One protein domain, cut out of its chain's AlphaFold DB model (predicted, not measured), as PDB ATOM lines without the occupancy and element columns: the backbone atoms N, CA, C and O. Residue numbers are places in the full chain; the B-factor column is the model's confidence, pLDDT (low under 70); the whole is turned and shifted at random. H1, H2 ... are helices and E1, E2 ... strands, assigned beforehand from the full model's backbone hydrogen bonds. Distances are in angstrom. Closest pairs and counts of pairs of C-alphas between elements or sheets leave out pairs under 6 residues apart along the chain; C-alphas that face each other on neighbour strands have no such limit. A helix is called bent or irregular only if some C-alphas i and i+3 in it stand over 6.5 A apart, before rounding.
ATOM      1  N   VAL A 282      48.271  -2.265  15.395       88.75
ATOM      2  CA  VAL A 282      48.583  -2.758  14.047       88.75
ATOM      3  C   VAL A 282      49.822  -3.643  14.119       88.75
ATOM      4  O   VAL A 282      50.880  -3.215  14.573       88.75
ATOM      5  N   ILE A 283      49.678  -4.885  13.669       86.94
ATOM      6  CA  ILE A 283      50.742  -5.882  13.644       86.94
ATOM      7  C   ILE A 283      51.259  -5.996  12.224       86.94
ATOM      8  O   ILE A 283      50.563  -6.502  11.344       86.94
ATOM      9  N   SER A 284      52.498  -5.562  12.037       80.81
ATOM     10  CA  SER A 284      53.243  -5.655  10.786       80.81
ATOM     11  C   SER A 284      54.495  -6.484  11.071       80.81
ATOM     12  O   SER A 284      55.432  -5.989  11.694       80.81
ATOM     13  N   ASP A 285      54.492  -7.770  10.711       69.94
ATOM     14  CA  ASP A 285      55.666  -8.635  10.896       69.94
ATOM     15  C   ASP A 285      56.777  -8.234   9.906       69.94
ATOM     16  O   ASP A 285      56.519  -7.927   8.741       69.94
ATOM     17  N   SER A 286      58.024  -8.277  10.376       63.34
ATOM     18  CA  SER A 286      59.239  -8.197   9.560       63.34
ATOM     19  C   SER A 286      59.352  -9.302   8.497       63.34
ATOM     20  O   SER A 286      60.122  -9.143   7.549       63.34
ATOM     21  N   ASP A 287      58.591 -10.398   8.626       70.19
ATOM     22  CA  ASP A 287      58.466 -11.459   7.623       70.19
ATOM     23  C   ASP A 287      57.076 -11.455   6.941       70.19
ATOM     24  O   ASP A 287      56.140 -12.144   7.373       70.19
ATOM     25  N   PRO A 288      56.931 -10.737   5.808       73.44
ATOM     26  CA  PRO A 288      55.679 -10.652   5.059       73.44
ATOM     27  C   PRO A 288      55.135 -12.009   4.602       73.44
ATOM     28  O   PRO A 288      53.931 -12.150   4.387       73.44
ATOM     29  N   LYS A 289      55.996 -13.027   4.439       75.69
ATOM     30  CA  LYS A 289      55.579 -14.350   3.953       75.69
ATOM     31  C   LYS A 289      54.853 -15.129   5.044       75.69
ATOM     32  O   LYS A 289      53.846 -15.775   4.748       75.69
ATOM     33  N   LYS A 290      55.325 -15.047   6.291       77.38
ATOM     34  CA  LYS A 290      54.662 -15.674   7.449       77.38
ATOM     35  C   LYS A 290      53.315 -15.036   7.720       77.38
ATOM     36  O   LYS A 290      52.328 -15.739   7.919       77.38
ATOM     37  N   LEU A 291      53.275 -13.713   7.658       80.31
ATOM     38  CA  LEU A 291      52.059 -12.953   7.871       80.31
ATOM     39  C   LEU A 291      51.010 -13.250   6.795       80.31
ATOM     40  O   LEU A 291      49.861 -13.534   7.112       80.31
ATOM     41  N   HIS A 292      51.418 -13.295   5.527       79.19
ATOM     42  CA  HIS A 292      50.533 -13.671   4.427       79.19
ATOM     43  C   HIS A 292      50.037 -15.127   4.544       79.19
ATOM     44  O   HIS A 292      48.874 -15.409   4.253       79.19
ATOM     45  N   PHE A 293      50.882 -16.061   4.999       81.50
ATOM     46  CA  PHE A 293      50.462 -17.440   5.275       81.50
ATOM     47  C   PHE A 293      49.428 -17.515   6.408       81.50
ATOM     48  O   PHE A 293      48.406 -18.186   6.264       81.50
ATOM     49  N   LEU A 294      49.660 -16.785   7.502       83.56
ATOM     50  CA  LEU A 294      48.727 -16.671   8.621       83.56
ATOM     51  C   LEU A 294      47.380 -16.077   8.174       83.56
ATOM     52  O   LEU A 294      46.337 -16.656   8.465       83.56
ATOM     53  N   ILE A 295      47.396 -14.983   7.406       82.38
ATOM     54  CA  ILE A 295      46.184 -14.319   6.893       82.38
ATOM     55  C   ILE A 295      45.381 -15.241   5.959       82.38
ATOM     56  O   ILE A 295      44.161 -15.135   5.915       82.38
ATOM     57  N   LYS A 296      46.014 -16.180   5.247       82.06
ATOM     58  CA  LYS A 296      45.308 -17.124   4.359       82.06
ATOM     59  C   LYS A 296      44.828 -18.409   5.038       82.06
ATOM     60  O   LYS A 296      44.025 -19.130   4.450       82.06
ATOM     61  N   SER A 297      45.313 -18.728   6.237       85.69
ATOM     62  CA  SER A 297      45.062 -20.018   6.885       85.69
ATOM     63  C   SER A 297      44.078 -19.903   8.048       85.69
ATOM     64  O   SER A 297      44.447 -19.491   9.146       85.69
ATOM     65  N   GLN A 298      42.836 -20.350   7.844       86.25
ATOM     66  CA  GLN A 298      41.781 -20.279   8.864       86.25
ATOM     67  C   GLN A 298      42.136 -21.032  10.161       86.25
ATOM     68  O   GLN A 298      41.868 -20.542  11.255       86.25
ATOM     69  N   SER A 299      42.793 -22.192  10.069       86.50
ATOM     70  CA  SER A 299      43.202 -22.959  11.255       86.50
ATOM     71  C   SER A 299      44.280 -22.243  12.073       86.50
ATOM     72  O   SER A 299      44.265 -22.290  13.302       86.50
ATOM     73  N   LYS A 300      45.205 -21.531  11.415       86.00
ATOM     74  CA  LYS A 300      46.216 -20.712  12.102       86.00
ATOM     75  C   LYS A 300      45.624 -19.430  12.679       86.00
ATOM     76  O   LYS A 300      46.036 -19.035  13.765       86.00
ATOM     77  N   GLN A 301      44.636 -18.832  12.012       88.06
ATOM     78  CA  GLN A 301      43.881 -17.702  12.560       88.06
ATOM     79  C   GLN A 301      43.192 -18.078  13.876       88.06
ATOM     80  O   GLN A 301      43.350 -17.361  14.858       88.06
ATOM     81  N   GLN A 302      42.507 -19.227  13.927       88.69
ATOM     82  CA  GLN A 302      41.836 -19.717  15.141       88.69
ATOM     83  C   GLN A 302      42.819 -20.009  16.284       88.69
ATOM     84  O   GLN A 302      42.537 -19.705  17.445       88.69
ATOM     85  N   ALA A 303      43.989 -20.572  15.964       89.06
ATOM     86  CA  ALA A 303      45.035 -20.820  16.953       89.06
ATOM     87  C   ALA A 303      45.572 -19.509  17.554       89.06
ATOM     88  O   ALA A 303      45.676 -19.396  18.775       89.06
ATOM     89  N   LEU A 304      45.845 -18.501  16.715       89.81
ATOM     90  CA  LEU A 304      46.277 -17.191  17.200       89.81
ATOM     91  C   LEU A 304      45.169 -16.483  17.988       89.81
ATOM     92  O   LEU A 304      45.449 -15.896  19.026       89.81
ATOM     93  N   GLU A 305      43.921 -16.545  17.525       92.69
ATOM     94  CA  GLU A 305      42.775 -15.954  18.223       92.69
ATOM     95  C   GLU A 305      42.611 -16.552  19.625       92.69
ATOM     96  O   GLU A 305      42.450 -15.812  20.590       92.69
ATOM     97  N   THR A 306      42.763 -17.870  19.769       92.19
ATOM     98  CA  THR A 306      42.724 -18.539  21.079       92.19
ATOM     99  C   THR A 306      43.827 -18.025  22.009       92.19
ATOM    100  O   THR A 306      43.571 -17.752  23.181       92.19
ATOM    101  N   GLN A 307      45.044 -17.844  21.490       91.75
ATOM    102  CA  GLN A 307      46.178 -17.348  22.271       91.75
ATOM    103  C   GLN A 307      46.035 -15.863  22.641       91.75
ATOM    104  O   GLN A 307      46.398 -15.457  23.745       91.75
ATOM    105  N   LEU A 308      45.496 -15.046  21.735       91.06
ATOM    106  CA  LEU A 308      45.257 -13.625  21.977       91.06
ATOM    107  C   LEU A 308      44.091 -13.392  22.941       91.06
ATOM    108  O   LEU A 308      44.179 -12.489  23.769       91.06
ATOM    109  N   ASN A 309      43.054 -14.234  22.922       90.88
ATOM    110  CA  ASN A 309      41.940 -14.140  23.868       90.88
ATOM    111  C   ASN A 309      42.407 -14.263  25.330       90.88
ATOM    112  O   ASN A 309      41.880 -13.564  26.192       90.88
ATOM    113  N   ALA A 310      43.436 -15.074  25.606       90.50
ATOM    114  CA  ALA A 310      44.028 -15.204  26.943       90.50
ATOM    115  C   ALA A 310      44.700 -13.912  27.452       90.50
ATOM    116  O   ALA A 310      44.910 -13.757  28.652       90.50
ATOM    117  N   VAL A 311      45.022 -12.979  26.549       91.44
ATOM    118  CA  VAL A 311      45.593 -11.656  26.854       91.44
ATOM    119  C   VAL A 311      44.662 -10.516  26.424       91.44
ATOM    120  O   VAL A 311      45.111  -9.394  26.199       91.44
ATOM    121  N   TYR A 312      43.356 -10.788  26.312       92.69
ATOM    122  CA  TYR A 312      42.322  -9.811  25.942       92.69
ATOM    123  C   TYR A 312      42.552  -9.141  24.577       92.69
ATOM    124  O   TYR A 312      42.262  -7.958  24.387       92.69
ATOM    125  N   GLY A 313      43.134  -9.867  23.625       91.88
ATOM    126  CA  GLY A 313      43.327  -9.431  22.249       91.88
ATOM    127  C   GLY A 313      42.379 -10.154  21.298       91.88
ATOM    128  O   GLY A 313      42.317 -11.379  21.292       91.88
ATOM    129  N   LYS A 314      41.692  -9.404  20.434       93.06
ATOM    130  CA  LYS A 314      40.888  -9.947  19.337       93.06
ATOM    131  C   LYS A 314      41.465  -9.526  17.986       93.06
ATOM    132  O   LYS A 314      41.442  -8.328  17.674       93.06
ATOM    133  N   PRO A 315      41.972 -10.461  17.167       90.75
ATOM    134  CA  PRO A 315      42.469 -10.134  15.841       90.75
ATOM    135  C   PRO A 315      41.319  -9.746  14.902       90.75
ATOM    136  O   PRO A 315      40.247 -10.348  14.891       90.75
ATOM    137  N   ILE A 316      41.558  -8.723  14.090       88.75
ATOM    138  CA  ILE A 316      40.725  -8.290  12.975       88.75
ATOM    139  C   ILE A 316      41.517  -8.547  11.711       88.75
ATOM    140  O   ILE A 316      42.485  -7.847  11.394       88.75
ATOM    141  N   TRP A 317      41.079  -9.572  10.995       86.69
ATOM    142  CA  TRP A 317      41.706  -9.982   9.758       86.69
ATOM    143  C   TRP A 317      41.324  -9.028   8.617       86.69
ATOM    144  O   TRP A 317      40.156  -8.637   8.496       86.69
ATOM    145  N   PRO A 318      42.292  -8.629   7.782       83.00
ATOM    146  CA  PRO A 318      42.038  -7.781   6.628       83.00
ATOM    147  C   PRO A 318      41.149  -8.505   5.609       83.00
ATOM    148  O   PRO A 318      41.259  -9.713   5.407       83.00
ATOM    149  N   LYS A 319      40.262  -7.754   4.945       72.25
ATOM    150  CA  LYS A 319      39.384  -8.293   3.888       72.25
ATOM    151  C   LYS A 319      40.143  -8.577   2.588       72.25
ATOM    152  O   LYS A 319      39.724  -9.414   1.797       72.25
ATOM    153  N   GLU A 320      41.249  -7.870   2.372       71.12
ATOM    154  CA  GLU A 320      42.094  -8.004   1.191       71.12
ATOM    155  C   GLU A 320      43.214  -9.022   1.436       71.12
ATOM    156  O   GLU A 320      43.937  -8.968   2.432       71.12
ATOM    157  N   THR A 321      43.378  -9.949   0.492       58.81
ATOM    158  CA  THR A 321      44.303 -11.091   0.583       58.81
ATOM    159  C   THR A 321      45.780 -10.726   0.403       58.81
ATOM    160  O   THR A 321      46.636 -11.594   0.577       58.81
ATOM    161  N   ILE A 322      46.088  -9.467   0.070       61.38
ATOM    162  CA  ILE A 322      47.445  -8.939  -0.137       61.38
ATOM    163  C   ILE A 322      47.671  -7.776   0.830       61.38
ATOM    164  O   ILE A 322      47.790  -6.618   0.447       61.38
ATOM    165  N   THR A 323      47.688  -8.086   2.117       65.19
ATOM    166  CA  THR A 323      47.956  -7.110   3.173       65.19
ATOM    167  C   THR A 323      49.093  -7.626   4.043       65.19
ATOM    168  O   THR A 323      49.168  -8.809   4.372       65.19
ATOM    169  N   SER A 324      50.027  -6.737   4.377       71.00
ATOM    170  CA  SER A 324      51.197  -7.035   5.210       71.00
ATOM    171  C   SER A 324      50.984  -6.611   6.663       71.00
ATOM    172  O   SER A 324      51.943  -6.297   7.365       71.00
ATOM    173  N   SER A 325      49.727  -6.572   7.107       83.50
ATOM    174  CA  SER A 325      49.371  -6.236   8.479       83.50
ATOM    175  C   SER A 325      47.969  -6.718   8.834       83.50
ATOM    176  O   SER A 325      47.084  -6.735   7.979       83.50
ATOM    177  N   PHE A 326      47.742  -7.024  10.108       87.12
ATOM    178  CA  PHE A 326      46.403  -7.175  10.687       87.12
ATOM    179  C   PHE A 326      46.313  -6.358  11.978       87.12
ATOM    180  O   PHE A 326      47.333  -5.982  12.554       87.12
ATOM    181  N   THR A 327      45.099  -6.068  12.435       89.56
ATOM    182  CA  THR A 327      44.890  -5.254  13.641       89.56
ATOM    183  C   THR A 327      44.427  -6.137  14.786       89.56
ATOM    184  O   THR A 327      43.583  -7.000  14.583       89.56
ATOM    185  N   VAL A 328      44.912  -5.907  16.000       91.00
ATOM    186  CA  VAL A 328      44.383  -6.527  17.220       91.00
ATOM    187  C   VAL A 328      43.635  -5.464  18.016       91.00
ATOM    188  O   VAL A 328      44.182  -4.399  18.297       91.00
ATOM    189  N   LYS A 329      42.374  -5.726  18.368       92.44
ATOM    190  CA  LYS A 329      41.593  -4.877  19.280       92.44
ATOM    191  C   LYS A 329      41.643  -5.427  20.697       92.44
ATOM    192  O   LYS A 329      41.581  -6.638  20.885       92.44
ATOM    193  N   CYS A 330      41.712  -4.532  21.675       90.19
ATOM    194  CA  CYS A 330      41.566  -4.899  23.074       90.19
ATOM    195  C   CYS A 330      40.108  -5.266  23.380       90.19
ATOM    196  O   CYS A 330      39.188  -4.643  22.848       90.19
ATOM    197  N   THR A 331      39.903  -6.282  24.215       88.38
ATOM    198  CA  THR A 331      38.580  -6.745  24.668       88.38
ATOM    199  C   THR A 331      38.388  -6.614  26.177       88.38
ATOM    200  O   THR A 331      37.470  -7.222  26.720       88.38
ATOM    201  N   LEU A 332      39.259  -5.870  26.865       84.56
ATOM    202  CA  LEU A 332      39.081  -5.559  28.282       84.56
ATOM    203  C   LEU A 332      37.791  -4.763  28.496       84.56
ATOM    204  O   LEU A 332      37.425  -3.933  27.667       84.56
ATOM    205  N   THR A 333      37.147  -4.974  29.637       74.81
ATOM    206  CA  THR A 333      36.012  -4.159  30.078       74.81
ATOM    207  C   THR A 333      36.315  -3.544  31.448       74.81
ATOM    208  O   THR A 333      37.173  -4.075  32.165       74.81
ATOM    209  N   PRO A 334      35.650  -2.440  31.837       59.16
ATOM    210  CA  PRO A 334      35.838  -1.827  33.154       59.16
ATOM    211  C   PRO A 334      35.601  -2.789  34.329       59.16
ATOM    212  O   PRO A 334      36.210  -2.627  35.379       59.16
ATOM    213  N   GLU A 335      34.764  -3.809  34.137       63.09
ATOM    214  CA  GLU A 335      34.396  -4.816  35.141       63.09
ATOM    215  C   GLU A 335      35.445  -5.933  35.280       63.09
ATOM    216  O   GLU A 335      35.346  -6.786  36.162       63.09
ATOM    217  N   THR A 336      36.453  -5.961  34.403       71.06
ATOM    218  CA  THR A 336      37.544  -6.936  34.495       71.06
ATOM    219  C   THR A 336      38.405  -6.613  35.719       71.06
ATOM    220  O   THR A 336      38.867  -5.484  35.876       71.06
ATOM    221  N   LYS A 337      38.669  -7.602  36.581       67.19
ATOM    222  CA  LYS A 337      39.584  -7.426  37.719       67.19
ATOM    223  C   LYS A 337      40.957  -6.941  37.228       67.19
ATOM    224  O   LYS A 337      41.469  -7.467  36.240       67.19
ATOM    225  N   ASP A 338      41.537  -5.954  37.910       66.94
ATOM    226  CA  ASP A 338      42.817  -5.331  37.554       66.94
ATOM    227  C   ASP A 338      42.826  -4.691  36.144       66.94
ATOM    228  O   ASP A 338      43.885  -4.591  35.506       66.94
ATOM    229  N   CYS A 339      41.663  -4.257  35.622       68.56
ATOM    230  CA  CYS A 339      41.517  -3.785  34.239       68.56
ATOM    231  C   CYS A 339      42.518  -2.684  33.879       68.56
ATOM    232  O   CYS A 339      43.069  -2.698  32.777       68.56
ATOM    233  N   ARG A 340      42.819  -1.755  34.797       64.69
ATOM    234  CA  ARG A 340      43.751  -0.647  34.533       64.69
ATOM    235  C   ARG A 340      45.189  -1.136  34.403       64.69
ATOM    236  O   ARG A 340      45.924  -0.680  33.525       64.69
ATOM    237  N   LYS A 341      45.597  -2.083  35.248       71.50
ATOM    238  CA  LYS A 341      46.928  -2.703  35.192       71.50
ATOM    239  C   LYS A 341      47.089  -3.532  33.917       71.50
ATOM    240  O   LYS A 341      48.114  -3.427  33.236       71.50
ATOM    241  N   LEU A 342      46.060  -4.301  33.565       78.94
ATOM    242  CA  LEU A 342      46.015  -5.073  32.326       78.94
ATOM    243  C   LEU A 342      46.062  -4.156  31.101       78.94
ATOM    244  O   LEU A 342      46.874  -4.389  30.217       78.94
ATOM    245  N   ALA A 343      45.296  -3.062  31.075       78.00
ATOM    246  CA  ALA A 343      45.311  -2.100  29.972       78.00
ATOM    247  C   ALA A 343      46.691  -1.456  29.762       78.00
ATOM    248  O   ALA A 343      47.128  -1.320  28.620       78.00
ATOM    249  N   ARG A 344      47.413  -1.124  30.844       77.00
ATOM    250  CA  ARG A 344      48.779  -0.563  30.773       77.00
ATOM    251  C   ARG A 344      49.810  -1.534  30.192       77.00
ATOM    252  O   ARG A 344      50.771  -1.095  29.573       77.00
ATOM    253  N   THR A 345      49.627  -2.836  30.405       84.00
ATOM    254  CA  THR A 345      50.562  -3.889  29.957       84.00
ATOM    255  C   THR A 345      50.090  -4.622  28.699       84.00
ATOM    256  O   THR A 345      50.841  -5.402  28.118       84.00
ATOM    257  N   TRP A 346      48.866  -4.342  28.243       90.94
ATOM    258  CA  TRP A 346      48.186  -5.061  27.169       90.94
ATOM    259  C   TRP A 346      48.986  -5.090  25.868       90.94
ATOM    260  O   TRP A 346      49.153  -6.153  25.274       90.94
ATOM    261  N   GLU A 347      49.524  -3.945  25.442       89.81
ATOM    262  CA  GLU A 347      50.293  -3.856  24.197       89.81
ATOM    263  C   GLU A 347      51.523  -4.775  24.222       89.81
ATOM    264  O   GLU A 347      51.772  -5.510  23.263       89.81
ATOM    265  N   THR A 348      52.262  -4.774  25.334       88.38
ATOM    266  CA  THR A 348      53.433  -5.634  25.543       88.38
ATOM    267  C   THR A 348      53.033  -7.108  25.528       88.38
ATOM    268  O   THR A 348      53.606  -7.885  24.767       88.38
ATOM    269  N   ASN A 349      51.989  -7.476  26.275       89.56
ATOM    270  CA  ASN A 349      51.509  -8.856  26.364       89.56
ATOM    271  C   ASN A 349      51.050  -9.395  24.997       89.56
ATOM    272  O   ASN A 349      51.342 -10.538  24.639       89.56
ATOM    273  N   VAL A 350      50.365  -8.571  24.194       91.38
ATOM    274  CA  VAL A 350      49.950  -8.931  22.829       91.38
ATOM    275  C   VAL A 350      51.164  -9.111  21.915       91.38
ATOM    276  O   VAL A 350      51.236 -10.111  21.198       91.38
ATOM    277  N   LYS A 351      52.138  -8.192  21.945       89.94
ATOM    278  CA  LYS A 351      53.368  -8.293  21.138       89.94
ATOM    279  C   LYS A 351      54.182  -9.543  21.478       89.94
ATOM    280  O   LYS A 351      54.644 -10.238  20.569       89.94
ATOM    281  N   GLU A 352      54.329  -9.858  22.761       90.94
ATOM    282  CA  GLU A 352      55.013 -11.071  23.222       90.94
ATOM    283  C   GLU A 352      54.276 -12.334  22.775       90.94
ATOM    284  O   GLU A 352      54.884 -13.229  22.184       90.94
ATOM    285  N   SER A 353      52.953 -12.379  22.961       90.38
ATOM    286  CA  SER A 353      52.107 -13.498  22.533       90.38
ATOM    287  C   SER A 353      52.243 -13.764  21.025       90.38
ATOM    288  O   SER A 353      52.491 -14.894  20.592       90.38
ATOM    289  N   ILE A 354      52.201 -12.712  20.207       89.38
ATOM    290  CA  ILE A 354      52.389 -12.811  18.752       89.38
ATOM    291  C   ILE A 354      53.791 -13.312  18.396       89.38
ATOM    292  O   ILE A 354      53.937 -14.181  17.536       89.38
ATOM    293  N   THR A 355      54.824 -12.808  19.073       89.06
ATOM    294  CA  THR A 355      56.215 -13.236  18.856       89.06
ATOM    295  C   THR A 355      56.385 -14.730  19.147       89.06
ATOM    296  O   THR A 355      56.971 -15.460  18.345       89.06
ATOM    297  N   ILE A 356      55.816 -15.212  20.257       88.25
ATOM    298  CA  ILE A 356      55.811 -16.636  20.621       88.25
ATOM    299  C   ILE A 356      55.122 -17.463  19.531       88.25
ATOM    300  O   ILE A 356      55.674 -18.470  19.079       88.25
ATOM    301  N   PHE A 357      53.959 -17.015  19.057       89.12
ATOM    302  CA  PHE A 357      53.207 -17.717  18.020       89.12
ATOM    303  C   PHE A 357      53.988 -17.825  16.702       89.12
ATOM    304  O   PHE A 357      54.094 -18.906  16.117       89.12
ATOM    305  N   PHE A 358      54.604 -16.732  16.238       85.94
ATOM    306  CA  PHE A 358      55.419 -16.758  15.021       85.94
ATOM    307  C   PHE A 358      56.673 -17.629  15.160       85.94
ATOM    308  O   PHE A 358      57.067 -18.296  14.199       85.94
ATOM    309  N   ASN A 359      57.276 -17.698  16.347       84.25
ATOM    310  CA  ASN A 359      58.383 -18.619  16.610       84.25
ATOM    311  C   ASN A 359      57.941 -20.089  16.534       84.25
ATOM    312  O   ASN A 359      58.644 -20.909  15.941       84.25
ATOM    313  N   GLN A 360      56.751 -20.421  17.039       82.31
ATOM    314  CA  GLN A 360      56.176 -21.764  16.904       82.31
ATOM    315  C   GLN A 360      55.854 -22.109  15.444       82.31
ATOM    316  O   GLN A 360      56.136 -23.221  14.992       82.31
ATOM    317  N   LEU A 361      55.327 -21.154  14.669       77.06
ATOM    318  CA  LEU A 361      55.116 -21.336  13.230       77.06
ATOM    319  C   LEU A 361      56.423 -21.657  12.489       77.06
ATOM    320  O   LEU A 361      56.417 -22.506  11.596       77.06
ATOM    321  N   ASN A 362      57.539 -21.030  12.878       68.38
ATOM    322  CA  ASN A 362      58.853 -21.304  12.289       68.38
ATOM    323  C   ASN A 362      59.286 -22.747  12.528       68.38
ATOM    324  O   ASN A 362      59.659 -23.428  11.576       68.38
ATOM    325  N   ALA A 363      59.189 -23.231  13.768       62.16
ATOM    326  CA  ALA A 363      59.578 -24.598  14.110       62.16
ATOM    327  C   ALA A 363      58.804 -25.644  13.284       62.16
ATOM    328  O   ALA A 363      59.394 -26.599  12.782       62.16
ATOM    329  N   VAL A 364      57.504 -25.421  13.062       60.56
ATOM    330  CA  VAL A 364      56.653 -26.327  12.271       60.56
ATOM    331  C   VAL A 364      56.974 -26.257  10.771       60.56
ATOM    332  O   VAL A 364      57.075 -27.290  10.115       60.56
ATOM    333  N   MET A 365      57.194 -25.059  10.217       59.78
ATOM    334  CA  MET A 365      57.543 -24.890   8.797       59.78
ATOM    335  C   MET A 365      58.927 -25.461   8.452       59.78
ATOM    336  O   MET A 365      59.117 -26.010   7.365       59.78
ATOM    337  N   PHE A 366      59.894 -25.353   9.369       54.97
ATOM    338  CA  PHE A 366      61.208 -25.980   9.219       54.97
ATOM    339  C   PHE A 366      61.127 -27.511   9.317       54.97
ATOM    340  O   PHE A 366      61.756 -28.192   8.511       54.97
ATOM    341  N   ALA A 367      60.309 -28.056  10.225       51.19
ATOM    342  CA  ALA A 367      60.106 -29.501  10.345       51.19
ATOM    343  C   ALA A 367      59.467 -30.120   9.085       51.19
ATOM    344  O   ALA A 367      59.951 -31.144   8.604       51.19
ATOM    345  N   CYS A 368      58.455 -29.476   8.487       50.00
ATOM    346  CA  CYS A 368      57.853 -29.958   7.235       50.00
ATOM    347  C   CYS A 368      58.843 -29.934   6.056       50.00
ATOM    348  O   CYS A 368      58.881 -30.876   5.269       50.00
ATOM    349  N   ARG A 369      59.705 -28.909   5.964       52.56
ATOM    350  CA  ARG A 369      60.750 -28.833   4.923       52.56
ATOM    351  C   ARG A 369      61.815 -29.922   5.043       52.56
ATOM    352  O   ARG A 369      62.337 -30.351   4.021       52.56
ATOM    353  N   ILE A 370      62.145 -30.353   6.260       48.56
ATOM    354  CA  ILE A 370      63.116 -31.434   6.499       48.56
ATOM    355  C   ILE A 370      62.499 -32.810   6.195       48.56
ATOM    356  O   ILE A 370      63.208 -33.707   5.749       48.56
ATOM    357  N   LEU A 371      61.185 -32.971   6.386       41.97
ATOM    358  CA  LEU A 371      60.469 -34.230   6.147       41.97
ATOM    359  C   LEU A 371      59.977 -34.423   4.701       41.97
ATOM    360  O   LEU A 371      59.477 -35.497   4.384       41.97
ATOM    361  N   GLY A 372      60.144 -33.429   3.820       41.03
ATOM    362  CA  GLY A 372      59.843 -33.563   2.390       41.03
ATOM    363  C   GLY A 372      58.365 -33.814   2.066       41.03
ATOM    364  O   GLY A 372      58.083 -34.539   1.114       41.03
TER     365      GLY A 372
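Overview. This is residues 282 to 372 of the 373 residues of the protein "RRM domain-containing protein" of Crassostrea gigas (UniProt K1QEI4). A small strand hairpin, E1 and E2, and helix H2 beside E1 sit over the kinked long helix H3, which makes most of the length; its residues 366 to 371 stick out. H1 precedes H2, about perpendicular to it. The 91 printed residues hold H1, H2, E1, E2, H3 in chain order, mostly helix, with the sheet E1 - E2 antiparallel. The whole is only just compact, close to loose, with a radius of gyration of the C-alphas of 14.4 A, and elongated, 50 by 27 by 22 A.

Along the chain. Find E1 at residues 313 to 316, from C-alpha 313 at (43.327, -9.431, 22.249), and E2 at residues 326 to 330, 13.5 A long. H1 is residues 288 to 296, 12.2 A; H2 is 298 to 309, 16.2 A. H3 runs 45.6 A from residue 339 to C-alpha 371 at (60.469, -34.230, 6.147); it is irregular, with C-alphas 344 and 347 7.5 A apart, and has a kink of 54 degrees near residue 346.

Arrangement. In the hairpin, look at N 314 and O 329, 2.8 A apart, within hydrogen-bond range. Residues 282 to 283 pair antiparallel with 326 to 327 of E2. The closest C-alphas of H2 and E1, Leu 308 and Lys 314, are 6.3 A apart. H2 touches H3, closest at C-alphas Leu 308 and Val 350, 6.7 A, opposite ways at a shallow tilt of 32 degrees, only just short of steep. H1 and H2 only just touch, with 3 pairs of C-alphas within 8 A, only at the corner, closest at C-alphas Leu 294 and Lys 300, 5.9 A. Every O i to N i+4 pair is within range in H1 and H2, 27 of 29 in H3.

Size, cuts and confidence. C-alphas Glu 335 and Gly 372, the two farthest apart, are 50.5 A apart. The printed part has no cut, and no link is long. Confidence is under 70 in 22 residues, among them 362 to 372.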